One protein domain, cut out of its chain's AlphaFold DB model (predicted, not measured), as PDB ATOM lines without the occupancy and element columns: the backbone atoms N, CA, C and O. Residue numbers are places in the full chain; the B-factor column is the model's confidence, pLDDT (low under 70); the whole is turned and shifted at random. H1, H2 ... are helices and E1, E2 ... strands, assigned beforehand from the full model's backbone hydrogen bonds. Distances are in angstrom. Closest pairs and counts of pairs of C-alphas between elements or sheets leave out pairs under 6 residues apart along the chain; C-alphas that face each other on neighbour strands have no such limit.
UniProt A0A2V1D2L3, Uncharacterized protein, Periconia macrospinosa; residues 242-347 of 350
ATOM      1  N   HIS A 242      -1.306  -9.933 -42.899       72.25
ATOM      2  CA  HIS A 242      -2.238 -10.657 -42.041       72.25
ATOM      3  C   HIS A 242      -1.832 -10.536 -40.562       72.25
ATOM      4  O   HIS A 242      -1.064 -11.337 -40.019       72.25
ATOM      5  N   CYS A 243      -2.385  -9.545 -39.863       79.25
ATOM      6  CA  CYS A 243      -2.178  -9.379 -38.430       79.25
ATOM      7  C   CYS A 243      -3.318 -10.017 -37.622       79.25
ATOM      8  O   CYS A 243      -4.457  -9.563 -37.665       79.25
ATOM      9  N   GLN A 244      -3.015 -11.041 -36.820       73.62
ATOM     10  CA  GLN A 244      -4.032 -11.730 -36.013       73.62
ATOM     11  C   GLN A 244      -4.689 -10.806 -34.972       73.62
ATOM     12  O   GLN A 244      -5.883 -10.927 -34.714       73.62
ATOM     13  N   ALA A 245      -3.942  -9.847 -34.415       70.25
ATOM     14  CA  ALA A 245      -4.504  -8.816 -33.543       70.25
ATOM     15  C   ALA A 245      -5.482  -7.895 -34.295       70.25
ATOM     16  O   ALA A 245      -6.541  -7.580 -33.754       70.25
ATOM     17  N   ALA A 246      -5.179  -7.538 -35.549       66.56
ATOM     18  CA  ALA A 246      -6.096  -6.786 -36.401       66.56
ATOM     19  C   ALA A 246      -7.376  -7.594 -36.665       66.56
ATOM     20  O   ALA A 246      -8.466  -7.125 -36.355       66.56
ATOM     21  N   VAL A 247      -7.256  -8.850 -37.107       67.44
ATOM     22  CA  VAL A 247      -8.409  -9.741 -37.365       67.44
ATOM     23  C   VAL A 247      -9.297  -9.902 -36.126       67.44
ATOM     24  O   VAL A 247     -10.524  -9.862 -36.223       67.44
ATOM     25  N   ASN A 248      -8.696 -10.040 -34.943       62.00
ATOM     26  CA  ASN A 248      -9.443 -10.185 -33.695       62.00
ATOM     27  C   ASN A 248     -10.138  -8.885 -33.269       62.00
ATOM     28  O   ASN A 248     -11.246  -8.953 -32.747       62.00
ATOM     29  N   SER A 249      -9.538  -7.715 -33.517       60.00
ATOM     30  CA  SER A 249     -10.187  -6.422 -33.239       60.00
ATOM     31  C   SER A 249     -11.443  -6.189 -34.086       60.00
ATOM     32  O   SER A 249     -12.377  -5.547 -33.620       60.00
ATOM     33  N   TRP A 250     -11.507  -6.780 -35.283       54.97
ATOM     34  CA  TRP A 250     -12.689  -6.744 -36.149       54.97
ATOM     35  C   TRP A 250     -13.777  -7.734 -35.712       54.97
ATOM     36  O   TRP A 250     -14.960  -7.471 -35.897       54.97
ATOM     37  N   ARG A 251     -13.391  -8.883 -35.136       53.53
ATOM     38  CA  ARG A 251     -14.326  -9.949 -34.729       53.53
ATOM     39  C   ARG A 251     -14.849  -9.822 -33.297       53.53
ATOM     40  O   ARG A 251     -15.863 -10.434 -32.980       53.53
ATOM     41  N   HIS A 252     -14.187  -9.055 -32.434       47.00
ATOM     42  CA  HIS A 252     -14.525  -8.972 -31.014       47.00
ATOM     43  C   HIS A 252     -14.923  -7.557 -30.584       47.00
ATOM     44  O   HIS A 252     -14.185  -6.880 -29.875       47.00
ATOM     45  N   SER A 253     -16.152  -7.165 -30.927       49.44
ATOM     46  CA  SER A 253     -16.965  -6.306 -30.053       49.44
ATOM     47  C   SER A 253     -17.669  -7.109 -28.940       49.44
ATOM     48  O   SER A 253     -18.291  -6.511 -28.071       49.44
ATOM     49  N   THR A 254     -17.560  -8.451 -28.921       46.81
ATOM     50  CA  THR A 254     -18.389  -9.299 -28.038       46.81
ATOM     51  C   THR A 254     -17.692 -10.401 -27.226       46.81
ATOM     52  O   THR A 254     -18.353 -10.959 -26.362       46.81
ATOM     53  N   LEU A 255     -16.393 -10.716 -27.376       49.59
ATOM     54  CA  LEU A 255     -15.730 -11.688 -26.472       49.59
ATOM     55  C   LEU A 255     -14.259 -11.343 -26.179       49.59
ATOM     56  O   LEU A 255     -13.400 -11.350 -27.055       49.59
ATOM     57  N   GLY A 256     -13.974 -11.041 -24.912       45.00
ATOM     58  CA  GLY A 256     -12.759 -10.383 -24.428       45.00
ATOM     59  C   GLY A 256     -11.487 -11.228 -24.322       45.00
ATOM     60  O   GLY A 256     -10.867 -11.243 -23.264       45.00
ATOM     61  N   THR A 257     -11.022 -11.872 -25.399       46.38
ATOM     62  CA  THR A 257      -9.641 -12.404 -25.430       46.38
ATOM     63  C   THR A 257      -8.894 -12.020 -26.710       46.38
ATOM     64  O   THR A 257      -8.867 -12.732 -27.709       46.38
ATOM     65  N   SER A 258      -8.216 -10.869 -26.673       52.69
ATOM     66  CA  SER A 258      -7.251 -10.475 -27.707       52.69
ATOM     67  C   SER A 258      -6.047 -11.428 -27.686       52.69
ATOM     68  O   SER A 258      -5.117 -11.234 -26.896       52.69
ATOM     69  N   LYS A 259      -6.011 -12.440 -28.567       58.59
ATOM     70  CA  LYS A 259      -4.780 -13.220 -28.798       58.59
ATOM     71  C   LYS A 259      -3.682 -12.272 -29.292       58.59
ATOM     72  O   LYS A 259      -3.810 -11.668 -30.355       58.59
ATOM     73  N   LYS A 260      -2.615 -12.126 -28.500       64.69
ATOM     74  CA  LYS A 260      -1.445 -11.301 -28.836       64.69
ATOM     75  C   LYS A 260      -0.683 -11.946 -29.999       64.69
ATOM     76  O   LYS A 260      -0.480 -13.158 -30.005       64.69
ATOM     77  N   CYS A 261      -0.240 -11.141 -30.966       74.62
ATOM     78  CA  CYS A 261       0.636 -11.617 -32.038       74.62
ATOM     79  C   CYS A 261       1.948 -12.172 -31.462       74.62
ATOM     80  O   CYS A 261       2.478 -11.622 -30.492       74.62
ATOM     81  N   LYS A 262       2.494 -13.234 -32.078       74.69
ATOM     82  CA  LYS A 262       3.837 -13.741 -31.748       74.69
ATOM     83  C   LYS A 262       4.847 -12.608 -31.927       74.69
ATOM     84  O   LYS A 262       4.988 -12.111 -33.047       74.69
ATOM     85  N   ARG A 263       5.525 -12.217 -30.846       75.00
ATOM     86  CA  ARG A 263       6.636 -11.261 -30.906       75.00
ATOM     87  C   ARG A 263       7.791 -11.889 -31.669       75.00
ATOM     88  O   ARG A 263       8.033 -13.084 -31.543       75.00
ATOM     89  N   ILE A 264       8.468 -11.073 -32.458       73.00
ATOM     90  CA  ILE A 264       9.713 -11.448 -33.119       73.00
ATOM     91  C   ILE A 264      10.820 -10.778 -32.328       73.00
ATOM     92  O   ILE A 264      10.656  -9.645 -31.864       73.00
ATOM     93  N   GLU A 265      11.923 -11.486 -32.136       74.06
ATOM     94  CA  GLU A 265      13.142 -10.872 -31.637       74.06
ATOM     95  C   GLU A 265      13.735 -10.040 -32.773       74.06
ATOM     96  O   GLU A 265      14.335 -10.555 -33.710       74.06
ATOM     97  N   LEU A 266      13.441  -8.742 -32.740       73.81
ATOM     98  CA  LEU A 266      13.873  -7.777 -33.740       73.81
ATOM     99  C   LEU A 266      15.080  -7.022 -33.176       73.81
ATOM    100  O   LEU A 266      14.917  -6.303 -32.191       73.81
ATOM    101  N   GLY A 267      16.249  -7.194 -33.799       73.94
ATOM    102  CA  GLY A 267      17.459  -6.378 -33.620       73.94
ATOM    103  C   GLY A 267      17.690  -5.791 -32.219       73.94
ATOM    104  O   GLY A 267      17.589  -6.478 -31.197       73.94
ATOM    105  N   ASN A 268      18.017  -4.495 -32.174       82.75
ATOM    106  CA  ASN A 268      18.154  -3.749 -30.927       82.75
ATOM    107  C   ASN A 268      16.779  -3.549 -30.266       82.75
ATOM    108  O   ASN A 268      15.953  -2.744 -30.702       82.75
ATOM    109  N   GLN A 269      16.551  -4.256 -29.157       82.88
ATOM    110  CA  GLN A 269      15.279  -4.242 -28.430       82.88
ATOM    111  C   GLN A 269      14.850  -2.841 -27.969       82.88
ATOM    112  O   GLN A 269      13.651  -2.596 -27.823       82.88
ATOM    113  N   ASN A 270      15.787  -1.920 -27.731       84.38
ATOM    114  CA  ASN A 270      15.459  -0.560 -27.303       84.38
ATOM    115  C   ASN A 270      14.909   0.282 -28.463       84.38
ATOM    116  O   ASN A 270      13.862   0.912 -28.307       84.38
ATOM    117  N   GLU A 271      15.538   0.221 -29.635       85.44
ATOM    118  CA  GLU A 271      15.080   0.920 -30.844       85.44
ATOM    119  C   GLU A 271      13.719   0.392 -31.308       85.44
ATOM    120  O   GLU A 271      12.811   1.157 -31.632       85.44
ATOM    121  N   VAL A 272      13.516  -0.925 -31.244       84.56
ATOM    122  CA  VAL A 272      12.236  -1.543 -31.612       84.56
ATOM    123  C   VAL A 272      11.132  -1.170 -30.625       84.56
ATOM    124  O   VAL A 272      10.001  -0.891 -31.032       84.56
ATOM    125  N   LYS A 273      11.428  -1.126 -29.318       85.56
ATOM    126  CA  LYS A 273      10.478  -0.608 -28.319       85.56
ATOM    127  C   LYS A 273      10.101   0.840 -28.620       85.56
ATOM    128  O   LYS A 273       8.926   1.178 -28.498       85.56
ATOM    129  N   GLN A 274      11.058   1.655 -29.056       87.25
ATOM    130  CA  GLN A 274      10.824   3.038 -29.451       87.25
ATOM    131  C   GLN A 274       9.930   3.139 -30.699       87.25
ATOM    132  O   GLN A 274       8.918   3.837 -30.679       87.25
ATOM    133  N   ALA A 275      10.229   2.367 -31.747       87.12
ATOM    134  CA  ALA A 275       9.467   2.330 -33.000       87.12
ATOM    135  C   ALA A 275       8.004   1.870 -32.825       87.12
ATOM    136  O   ALA A 275       7.111   2.159 -33.635       87.12
ATOM    137  N   ARG A 276       7.707   1.143 -31.741       87.50
ATOM    138  CA  ARG A 276       6.333   0.749 -31.399       87.50
ATOM    139  C   ARG A 276       5.461   1.920 -30.963       87.50
ATOM    140  O   ARG A 276       4.251   1.836 -31.155       87.50
ATOM    141  N   THR A 277       6.032   2.979 -30.400       86.44
ATOM    142  CA  THR A 277       5.261   4.098 -29.835       86.44
ATOM    143  C   THR A 277       5.453   5.402 -30.591       86.44
ATOM    144  O   THR A 277       4.518   6.194 -30.659       86.44
ATOM    145  N   GLN A 278       6.613   5.616 -31.206       87.94
ATOM    146  CA  GLN A 278       6.943   6.861 -31.892       87.94
ATOM    147  C   GLN A 278       7.721   6.611 -33.188       87.94
ATOM    148  O   GLN A 278       8.207   5.496 -33.394       87.94
ATOM    149  N   PRO A 279       7.831   7.619 -34.075       88.94
ATOM    150  CA  PRO A 279       8.630   7.484 -35.279       88.94
ATOM    151  C   PRO A 279      10.096   7.203 -34.943       88.94
ATOM    152  O   PRO A 279      10.716   7.969 -34.199       88.94
ATOM    153  N   ALA A 280      10.640   6.115 -35.477       90.56
ATOM    154  CA  ALA A 280      12.017   5.694 -35.242       90.56
ATOM    155  C   ALA A 280      12.497   4.784 -36.373       90.56
ATOM    156  O   ALA A 280      11.680   4.159 -37.056       90.56
ATOM    157  N   SER A 281      13.814   4.678 -36.511       91.06
ATOM    158  CA  SER A 281      14.453   3.795 -37.481       91.06
ATOM    159  C   SER A 281      15.300   2.754 -36.758       91.06
ATOM    160  O   SER A 281      15.871   3.045 -35.709       91.06
ATOM    161  N   PHE A 282      15.357   1.540 -37.296       91.94
ATOM    162  CA  PHE A 282      16.190   0.451 -36.777       91.94
ATOM    163  C   PHE A 282      16.627  -0.474 -37.914       91.94
ATOM    164  O   PHE A 282      16.027  -0.477 -38.990       91.94
ATOM    165  N   ALA A 283      17.667  -1.273 -37.683       91.25
ATOM    166  CA  ALA A 283      18.199  -2.203 -38.677       91.25
ATOM    167  C   ALA A 283      17.900  -3.667 -38.323       91.25
ATOM    168  O   ALA A 283      17.928  -4.062 -37.154       91.25
ATOM    169  N   ILE A 284      17.639  -4.482 -39.347       89.44
ATOM    170  CA  ILE A 284      17.565  -5.946 -39.256       89.44
ATOM    171  C   ILE A 284      18.300  -6.521 -40.462       89.44
ATOM    172  O   ILE A 284      17.847  -6.368 -41.595       89.44
ATOM    173  N   GLY A 285      19.418  -7.206 -40.216       88.12
ATOM    174  CA  GLY A 285      20.279  -7.698 -41.291       88.12
ATOM    175  C   GLY A 285      20.830  -6.539 -42.125       88.12
ATOM    176  O   GLY A 285      21.389  -5.594 -41.576       88.12
ATOM    177  N   ASP A 286      20.642  -6.609 -43.439       88.62
ATOM    178  CA  ASP A 286      21.030  -5.591 -44.422       88.62
ATOM    179  C   ASP A 286      19.942  -4.531 -44.676       88.62
ATOM    180  O   ASP A 286      20.120  -3.653 -45.523       88.62
ATOM    181  N   LYS A 287      18.809  -4.605 -43.961       89.94
ATOM    182  CA  LYS A 287      17.648  -3.732 -44.168       89.94
ATOM    183  C   LYS A 287      17.499  -2.690 -43.072       89.94
ATOM    184  O   LYS A 287      17.511  -3.010 -41.881       89.94
ATOM    185  N   THR A 288      17.239  -1.453 -43.483       91.88
ATOM    186  CA  THR A 288      16.829  -0.361 -42.593       91.88
ATOM    187  C   THR A 288      15.313  -0.211 -42.622       91.88
ATOM    188  O   THR A 288      14.713  -0.111 -43.691       91.88
ATOM    189  N   PHE A 289      14.691  -0.189 -41.446       92.00
ATOM    190  CA  PHE A 289      13.260   0.016 -41.264       92.00
ATOM    191  C   PHE A 289      13.011   1.406 -40.691       92.00
ATOM    192  O   PHE A 289      13.434   1.679 -39.573       92.00
ATOM    193  N   ASP A 290      12.286   2.251 -41.419       92.31
ATOM    194  CA  ASP A 290      11.798   3.549 -40.957       92.31
ATOM    195  C   ASP A 290      10.323   3.419 -40.579       92.31
ATOM    196  O   ASP A 290       9.444   3.261 -41.428       92.31
ATOM    197  N   VAL A 291      10.027   3.470 -39.284       92.75
ATOM    198  CA  VAL A 291       8.650   3.419 -38.791       92.75
ATOM    199  C   VAL A 291       8.137   4.834 -38.627       92.75
ATOM    200  O   VAL A 291       8.616   5.576 -37.774       92.75
ATOM    201  N   LEU A 292       7.124   5.195 -39.412       91.94
ATOM    202  CA  LEU A 292       6.447   6.484 -39.330       91.94
ATOM    203  C   LEU A 292       5.045   6.288 -38.766       91.94
ATOM    204  O   LEU A 292       4.299   5.408 -39.194       91.94
ATOM    205  N   ARG A 293       4.683   7.107 -37.780       90.25
ATOM    206  CA  ARG A 293       3.367   7.087 -37.137       90.25
ATOM    207  C   ARG A 293       2.741   8.456 -37.287       90.25
ATOM    208  O   ARG A 293       3.343   9.443 -36.874       90.25
ATOM    209  N   PHE A 294       1.549   8.494 -37.864       88.19
ATOM    210  CA  PHE A 294       0.873   9.746 -38.173       88.19
ATOM    211  C   PHE A 294      -0.252  10.010 -37.184       88.19
ATOM    212  O   PHE A 294      -1.074   9.140 -36.900       88.19
ATOM    213  N   SER A 295      -0.299  11.240 -36.681       83.56
ATOM    214  CA  SER A 295      -1.379  11.730 -35.823       83.56
ATOM    215  C   SER A 295      -2.638  12.110 -36.607       83.56
ATOM    216  O   SER A 295      -3.714  12.200 -36.027       83.56
ATOM    217  N   SER A 296      -2.524  12.332 -37.920       85.06
ATOM    218  CA  SER A 296      -3.627  12.768 -38.778       85.06
ATOM    219  C   SER A 296      -3.544  12.135 -40.164       85.06
ATOM    220  O   SER A 296      -2.466  11.750 -40.620       85.06
ATOM    221  N   GLN A 297      -4.689  12.018 -40.848       84.94
ATOM    222  CA  GLN A 297      -4.721  11.481 -42.215       84.94
ATOM    223  C   GLN A 297      -3.962  12.409 -43.172       84.94
ATOM    224  O   GLN A 297      -3.350  11.973 -44.137       84.94
ATOM    225  N   TYR A 298      -3.935  13.696 -42.857       83.94
ATOM    226  CA  TYR A 298      -3.266  14.710 -43.649       83.94
ATOM    227  C   TYR A 298      -1.744  14.607 -43.608       83.94
ATOM    228  O   TYR A 298      -1.111  14.584 -44.659       83.94
ATOM    229  N   SER A 299      -1.150  14.499 -42.415       85.12
ATOM    230  CA  SER A 299       0.300  14.306 -42.297       85.12
ATOM    231  C   SER A 299       0.733  12.985 -42.928       85.12
ATOM    232  O   SER A 299       1.760  12.941 -43.596       85.12
ATOM    233  N   ALA A 300      -0.095  11.940 -42.823       88.50
ATOM    234  CA  ALA A 300       0.116  10.695 -43.554       88.50
ATOM    235  C   ALA A 300       0.106  10.898 -45.078       88.50
ATOM    236  O   ALA A 300       0.998  10.399 -45.760       88.50
ATOM    237  N   LEU A 301      -0.867  11.639 -45.617       88.31
ATOM    238  CA  LEU A 301      -0.967  11.896 -47.053       88.31
ATOM    239  C   LEU A 301       0.217  12.725 -47.572       88.31
ATOM    240  O   LEU A 301       0.788  12.372 -48.599       88.31
ATOM    241  N   LEU A 302       0.620  13.777 -46.854       87.50
ATOM    242  CA  LEU A 302       1.793  14.586 -47.203       87.50
ATOM    243  C   LEU A 302       3.081  13.762 -47.182       87.50
ATOM    244  O   LEU A 302       3.868  13.844 -48.120       87.50
ATOM    245  N   SER A 303       3.282  12.945 -46.146       87.88
ATOM    246  CA  SER A 303       4.457  12.075 -46.059       87.88
ATOM    247  C   SER A 303       4.464  10.994 -47.136       87.88
ATOM    248  O   SER A 303       5.530  10.590 -47.591       87.88
ATOM    249  N   LEU A 304       3.295  10.501 -47.553       88.44
ATOM    250  CA  LEU A 304       3.193   9.591 -48.694       88.44
ATOM    251  C   LEU A 304       3.511  10.326 -49.998       88.44
ATOM    252  O   LEU A 304       4.290   9.827 -50.800       88.44
ATOM    253  N   ALA A 305       3.008  11.544 -50.185       88.44
ATOM    254  CA  ALA A 305       3.346  12.358 -51.346       88.44
ATOM    255  C   ALA A 305       4.849  12.670 -51.432       88.44
ATOM    256  O   ALA A 305       5.422  12.563 -52.514       88.44
ATOM    257  N   SER A 306       5.517  12.973 -50.311       85.56
ATOM    258  CA  SER A 306       6.981  13.109 -50.290       85.56
ATOM    259  C   SER A 306       7.711  11.786 -50.508       85.56
ATOM    260  O   SER A 306       8.845  11.795 -50.968       85.56
ATOM    261  N   ALA A 307       7.085  10.652 -50.192       86.25
ATOM    262  CA  ALA A 307       7.657   9.329 -50.409       86.25
ATOM    263  C   ALA A 307       7.441   8.783 -51.836       86.25
ATOM    264  O   ALA A 307       7.994   7.742 -52.183       86.25
ATOM    265  N   ALA A 308       6.651   9.460 -52.677       83.00
ATOM    266  CA  ALA A 308       6.320   9.001 -54.030       83.00
ATOM    267  C   ALA A 308       7.526   8.963 -54.988       83.00
ATOM    268  O   ALA A 308       7.456   8.311 -56.028       83.00
ATOM    269  N   TYR A 309       8.616   9.648 -54.635       80.56
ATOM    270  CA  TYR A 309       9.823   9.780 -55.453       80.56
ATOM    271  C   TYR A 309      11.082   9.233 -54.778       80.56
ATOM    272  O   TYR A 309      12.190   9.601 -55.162       80.56
ATOM    273  N   LEU A 310      10.923   8.380 -53.764       79.06
ATOM    274  CA  LEU A 310      12.061   7.720 -53.130       79.06
ATOM    275  C   LEU A 310      12.822   6.843 -54.132       79.06
ATOM    276  O   LEU A 310      12.252   6.342 -55.107       79.06
ATOM    277  N   ASP A 311      14.101   6.620 -53.835       79.19
ATOM    278  CA  ASP A 311      14.970   5.734 -54.605       79.19
ATOM    279  C   ASP A 311      14.326   4.343 -54.813       79.19
ATOM    280  O   ASP A 311      13.691   3.820 -53.892       79.19
ATOM    281  N   PRO A 312      14.492   3.690 -55.980       77.88
ATOM    282  CA  PRO A 312      13.928   2.366 -56.237       77.88
ATOM    283  C   PRO A 312      14.351   1.264 -55.251       77.88
ATOM    284  O   PRO A 312      13.669   0.243 -55.174       77.88
ATOM    285  N   SER A 313      15.442   1.425 -54.497       81.25
ATOM    286  CA  SER A 313      15.832   0.525 -53.398       81.25
ATOM    287  C   SER A 313      14.985   0.704 -52.130       81.25
ATOM    288  O   SER A 313      15.073  -0.105 -51.199       81.25
ATOM    289  N   CYS A 314      14.137   1.731 -52.091       83.62
ATOM    290  CA  CYS A 314      13.169   1.972 -51.037       83.62
ATOM    291  C   CYS A 314      11.833   1.281 -51.337       83.62
ATOM    292  O   CYS A 314      11.445   1.044 -52.484       83.62
ATOM    293  N   VAL A 315      11.097   0.963 -50.277       84.31
ATOM    294  CA  VAL A 315       9.729   0.448 -50.367       84.31
ATOM    295  C   VAL A 315       8.879   0.983 -49.224       84.31
ATOM    296  O   VAL A 315       9.359   1.117 -48.102       84.31
ATOM    297  N   VAL A 316       7.608   1.268 -49.502       85.69
ATOM    298  CA  VAL A 316       6.650   1.773 -48.515       85.69
ATOM    299  C   VAL A 316       5.560   0.735 -48.268       85.69
ATOM    300  O   VAL A 316       4.987   0.177 -49.199       85.69
ATOM    301  N   TYR A 317       5.266   0.491 -46.995       86.75
ATOM    302  CA  TYR A 317       4.149  -0.319 -46.528       86.75
ATOM    303  C   TYR A 317       3.212   0.554 -45.716       86.75
ATOM    304  O   TYR A 317       3.625   1.194 -44.749       86.75
ATOM    305  N   ILE A 318       1.937   0.552 -46.084       86.31
ATOM    306  CA  ILE A 318       0.914   1.310 -45.378       86.31
ATOM    307  C   ILE A 318       0.188   0.363 -44.422       86.31
ATOM    308  O   ILE A 318      -0.582  -0.497 -44.848       86.31
ATOM    309  N   ALA A 319       0.432   0.542 -43.126       87.75
ATOM    310  CA  ALA A 319      -0.211  -0.199 -42.046       87.75
ATOM    311  C   ALA A 319      -1.314   0.658 -41.411       87.75
ATOM    312  O   ALA A 319      -1.160   1.867 -41.264       87.75
ATOM    313  N   LYS A 320      -2.428   0.056 -41.004       83.38
ATOM    314  CA  LYS A 320      -3.509   0.748 -40.278       83.38
ATOM    315  C   LYS A 320      -3.838   0.036 -38.971       83.38
ATOM    316  O   LYS A 320      -3.752   0.638 -37.905       83.38
ATOM    317  N   ASP A 321      -4.174  -1.246 -39.057       82.75
ATOM    318  CA  ASP A 321      -4.627  -2.048 -37.911       82.75
ATOM    319  C   ASP A 321      -3.581  -3.095 -37.497       82.75
ATOM    320  O   ASP A 321      -3.675  -3.725 -36.442       82.75
ATOM    321  N   GLU A 322      -2.573  -3.294 -38.338       87.31
ATOM    322  CA  GLU A 322      -1.524  -4.276 -38.170       87.31
ATOM    323  C   GLU A 322      -0.517  -3.839 -37.101       87.31
ATOM    324  O   GLU A 322      -0.263  -2.655 -36.902       87.31
ATOM    325  N   CYS A 323       0.085  -4.789 -36.382       88.31
ATOM    326  CA  CYS A 323       1.164  -4.476 -35.446       88.31
ATOM    327  C   CYS A 323       2.526  -4.438 -36.153       88.31
ATOM    328  O   CYS A 323       2.727  -5.099 -37.174       88.31
ATOM    329  N   LEU A 324       3.488  -3.721 -35.559       89.88
ATOM    330  CA  LEU A 324       4.849  -3.614 -36.095       89.88
ATOM    331  C   LEU A 324       5.496  -4.984 -36.326       89.88
ATOM    332  O   LEU A 324       6.069  -5.204 -37.384       89.88
ATOM    333  N   ASP A 325       5.340  -5.921 -35.387       89.38
ATOM    334  CA  ASP A 325       5.946  -7.251 -35.504       89.38
ATOM    335  C   ASP A 325       5.422  -8.010 -36.738       89.38
ATOM    336  O   ASP A 325       6.199  -8.626 -37.459       89.38
ATOM    337  N   CYS A 326       4.115  -7.939 -37.020       87.75
ATOM    338  CA  CYS A 326       3.527  -8.554 -38.215       87.75
ATOM    339  C   CYS A 326       3.976  -7.856 -39.500       87.75
ATOM    340  O   CYS A 326       4.236  -8.536 -40.487       87.75
ATOM    341  N   CYS A 327       4.086  -6.523 -39.483       88.31
ATOM    342  CA  CYS A 327       4.560  -5.768 -40.642       88.31
ATOM    343  C   CYS A 327       6.003  -6.143 -40.980       88.31
ATOM    344  O   CYS A 327       6.294  -6.512 -42.111       88.31
ATOM    345  N   VAL A 328       6.890  -6.121 -39.984       89.12
ATOM    346  CA  VAL A 328       8.298  -6.484 -40.167       89.12
ATOM    347  C   VAL A 328       8.432  -7.935 -40.622       89.12
ATOM    348  O   VAL A 328       9.194  -8.202 -41.545       89.12
ATOM    349  N   ARG A 329       7.649  -8.864 -40.052       86.44
ATOM    350  CA  ARG A 329       7.632 -10.260 -40.512       86.44
ATOM    351  C   ARG A 329       7.316 -10.368 -41.992       86.44
ATOM    352  O   ARG A 329       8.081 -10.983 -42.715       86.44
ATOM    353  N   ALA A 330       6.214  -9.754 -42.419       84.00
ATOM    354  CA  ALA A 330       5.758  -9.830 -43.800       84.00
ATOM    355  C   ALA A 330       6.817  -9.282 -44.767       84.00
ATOM    356  O   ALA A 330       7.041  -9.851 -45.830       84.00
ATOM    357  N   VAL A 331       7.510  -8.210 -44.376       83.50
ATOM    358  CA  VAL A 331       8.610  -7.638 -45.163       83.50
ATOM    359  C   VAL A 331       9.801  -8.593 -45.255       83.50
ATOM    360  O   VAL A 331      10.352  -8.770 -46.339       83.50
ATOM    361  N   VAL A 332      10.215  -9.183 -44.131       84.50
ATOM    362  CA  VAL A 332      11.353 -10.113 -44.078       84.50
ATOM    363  C   VAL A 332      11.039 -11.399 -44.849       84.50
ATOM    364  O   VAL A 332      11.863 -11.848 -45.637       84.50
ATOM    365  N   GLU A 333       9.834 -11.950 -44.687       82.19
ATOM    366  CA  GLU A 333       9.362 -13.147 -45.399       82.19
ATOM    367  C   GLU A 333       9.229 -12.916 -46.907       82.19
ATOM    368  O   GLU A 333       9.534 -13.814 -47.687       82.19
ATOM    369  N   ALA A 334       8.841 -11.710 -47.338       76.81
ATOM    370  CA  ALA A 334       8.806 -11.357 -48.757       76.81
ATOM    371  C   ALA A 334      10.200 -11.345 -49.419       76.81
ATOM    372  O   ALA A 334      10.268 -11.322 -50.645       76.81
ATOM    373  N   ASN A 335      11.279 -11.323 -48.621       72.12
ATOM    374  CA  ASN A 335      12.683 -11.476 -49.013       72.12
ATOM    375  C   ASN A 335      13.067 -10.801 -50.344       72.12
ATOM    376  O   ASN A 335      13.434 -11.459 -51.313       72.12
ATOM    377  N   ARG A 336      12.982  -9.467 -50.382       77.75
ATOM    378  CA  ARG A 336      13.387  -8.652 -51.538       77.75
ATOM    379  C   ARG A 336      14.775  -8.053 -51.335       77.75
ATOM    380  O   ARG A 336      14.858  -6.998 -50.694       77.75
ATOM    381  N   PRO A 337      15.868  -8.706 -51.762       77.12
ATOM    382  CA  PRO A 337      17.232  -8.244 -51.487       77.12
ATOM    383  C   PRO A 337      17.534  -6.878 -52.120       77.12
ATOM    384  O   PRO A 337      18.316  -6.102 -51.579       77.12
ATOM    385  N   GLU A 338      16.861  -6.530 -53.215       81.25
ATOM    386  CA  GLU A 338      16.997  -5.238 -53.888       81.25
ATOM    387  C   GLU A 338      16.409  -4.067 -53.082       81.25
ATOM    388  O   GLU A 338      16.773  -2.912 -53.306       81.25
ATOM    389  N   LYS A 339      15.517  -4.348 -52.122       85.06
ATOM    390  CA  LYS A 339      14.874  -3.337 -51.273       85.06
ATOM    391  C   LYS A 339      15.612  -3.202 -49.944       85.06
ATOM    392  O   LYS A 339      15.325  -3.930 -48.991       85.06
ATOM    393  N   LYS A 340      16.577  -2.283 -49.884       86.94
ATOM    394  CA  LYS A 340      17.445  -2.063 -48.712       86.94
ATOM    395  C   LYS A 340      16.787  -1.219 -47.623       86.94
ATOM    396  O   LYS A 340      17.115  -1.372 -46.450       86.94
ATOM    397  N   ARG A 341      15.838  -0.353 -47.989       89.50
ATOM    398  CA  ARG A 341      15.178   0.556 -47.044       89.50
ATOM    399  C   ARG A 341      13.664   0.413 -47.087       89.50
ATOM    400  O   ARG A 341      13.060   0.385 -48.157       89.50
ATOM    401  N   VAL A 342      13.044   0.294 -45.920       89.62
ATOM    402  CA  VAL A 342      11.629  -0.055 -45.766       89.62
ATOM    403  C   VAL A 342      10.943   0.985 -44.890       89.62
ATOM    404  O   VAL A 342      11.170   1.034 -43.686       89.62
ATOM    405  N   GLY A 343      10.037   1.762 -45.471       90.50
ATOM    406  CA  GLY A 343       9.144   2.645 -44.734       90.50
ATOM    407  C   GLY A 343       7.876   1.913 -44.304       90.50
ATOM    408  O   GLY A 343       7.129   1.439 -45.155       90.50
ATOM    409  N   ILE A 344       7.582   1.856 -43.006       91.88
ATOM    410  CA  ILE A 344       6.299   1.363 -42.481       91.88
ATOM    411  C   ILE A 344       5.493   2.554 -41.966       91.88
ATOM    412  O   ILE A 344       5.810   3.147 -40.937       91.88
ATOM    413  N   PHE A 345       4.437   2.892 -42.695       91.75
ATOM    414  CA  PHE A 345       3.611   4.073 -42.497       91.75
ATOM    415  C   PHE A 345       2.333   3.669 -41.764       91.75
ATOM    416  O   PHE A 345       1.408   3.131 -42.370       91.75
ATOM    417  N   PHE A 346       2.275   3.928 -40.458       90.50
ATOM    418  CA  PHE A 346       1.099   3.671 -39.629       90.50
ATOM    419  C   PHE A 346       0.091   4.808 -39.754       90.50
ATOM    420  O   PHE A 346       0.281   5.892 -39.194       90.50
ATOM    421  N   MET A 347      -0.985   4.534 -40.482       87.94
ATOM    422  CA  MET A 347      -2.119   5.429 -40.660       87.94
ATOM    423  C   MET A 347      -2.851   5.646 -39.330       87.94
ATOM    424  O   MET A 347      -2.952   4.716 -38.522       87.94
TER     425      MET A 347
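Overview. This is residues 242 to 347 of the 350 residues of an uncharacterized protein of Periconia macrospinosa (UniProt A0A2V1D2L3). A strongly twisted sheet of four strands forms the core, with H2 and H4 over one face and H3 over the opposite face; H1 lies off the sheet, and the loop that follows it, round Thr 254, makes one end of the longest axis. The printed part has 106 residues, with four named helices and four named strands in the order H1 H2 E1 E2 H3 E3 H4 E4. The mixed sheet runs E1 E2 E4 E3, antiparallel between E1 and E2 and parallel in the rest, and the class is mixed, helices and strands. The whole is compact, with a radius of gyration of the C-alphas of 14.4 A and spans of 45 by 32 by 25 A.

Arrangement. E1, residues 280 to 284, is an edge strand and forms an antiparallel hairpin with E2, residues 287 to 293, at 154 degrees; N 282 and O 289 are 3.0 A apart, within hydrogen-bond range. E4, residues 341 to 346, is parallel to E2 at 20 degrees, with N 344 and O 290 at 2.8 A. E3, residues 314 to 319, is the other edge strand, parallel to E4 at 20 degrees, with N 317 and O 343 at 2.8 A. H4, residues 324 to 333, is over E2 and E4 at a height over the sheet of 8.4 A; it runs slantwise to the strands, only just, at 33 degrees to E2 on the local plane. The closest C-alphas of H4 and E4 are those of Cys 327 and Ile 344, 7.6 A apart. E3, H4 and E4 form a strand-helix-strand unit, two parallel neighbour strands joined through a helix, with a right-handed crossover. H2, residues 269 to 275, is on the same face as H4, over E1 at a height of 6.4 A and slantwise at 48 degrees on the local plane; the closest C-alphas of H2 and E1 are those of Glu 271 and Phe 282, 6.1 A apart. H2 and H4 are only just apart, at 8.1 A. H3, residues 297 to 307, is on the opposite face, over E4, at a height of 9.7 A and along the strands at 8 degrees to E4 on the local plane; the closest C-alphas of H3 and E4 are those of Ala 300 and Phe 345, 7.6 A apart. E2, H3 and E3 form a split strand-helix-strand unit, with E4 between its strands and a right-handed crossover. H1, residues 244 to 251, is not on the sheet and is only just apart from H4, at 8.5 A. In H1, H2, H3 and H4 every O i to N i+4 pair is within hydrogen-bond range.

Along the chain. H1 begins at C-alpha 244, (-4.032, -11.730, -36.013). E2 is 19.2 A long from first to last C-alpha, E3 16.3 A, E4 16.2 A, H3 15.0 A and H4 14.1 A. E4 ends at C-alpha 346, (1.099, 3.671, -39.629).

Size, cuts and confidence. The two C-alphas farthest apart, those of Thr 254 and Asp 311, are 45.2 A apart. The printed part has no cut. The link from H1 to H2, residues 252 to 268, is long. The mean pLDDT of the printed part is 80.6, and residues 246 to 260 are under 70.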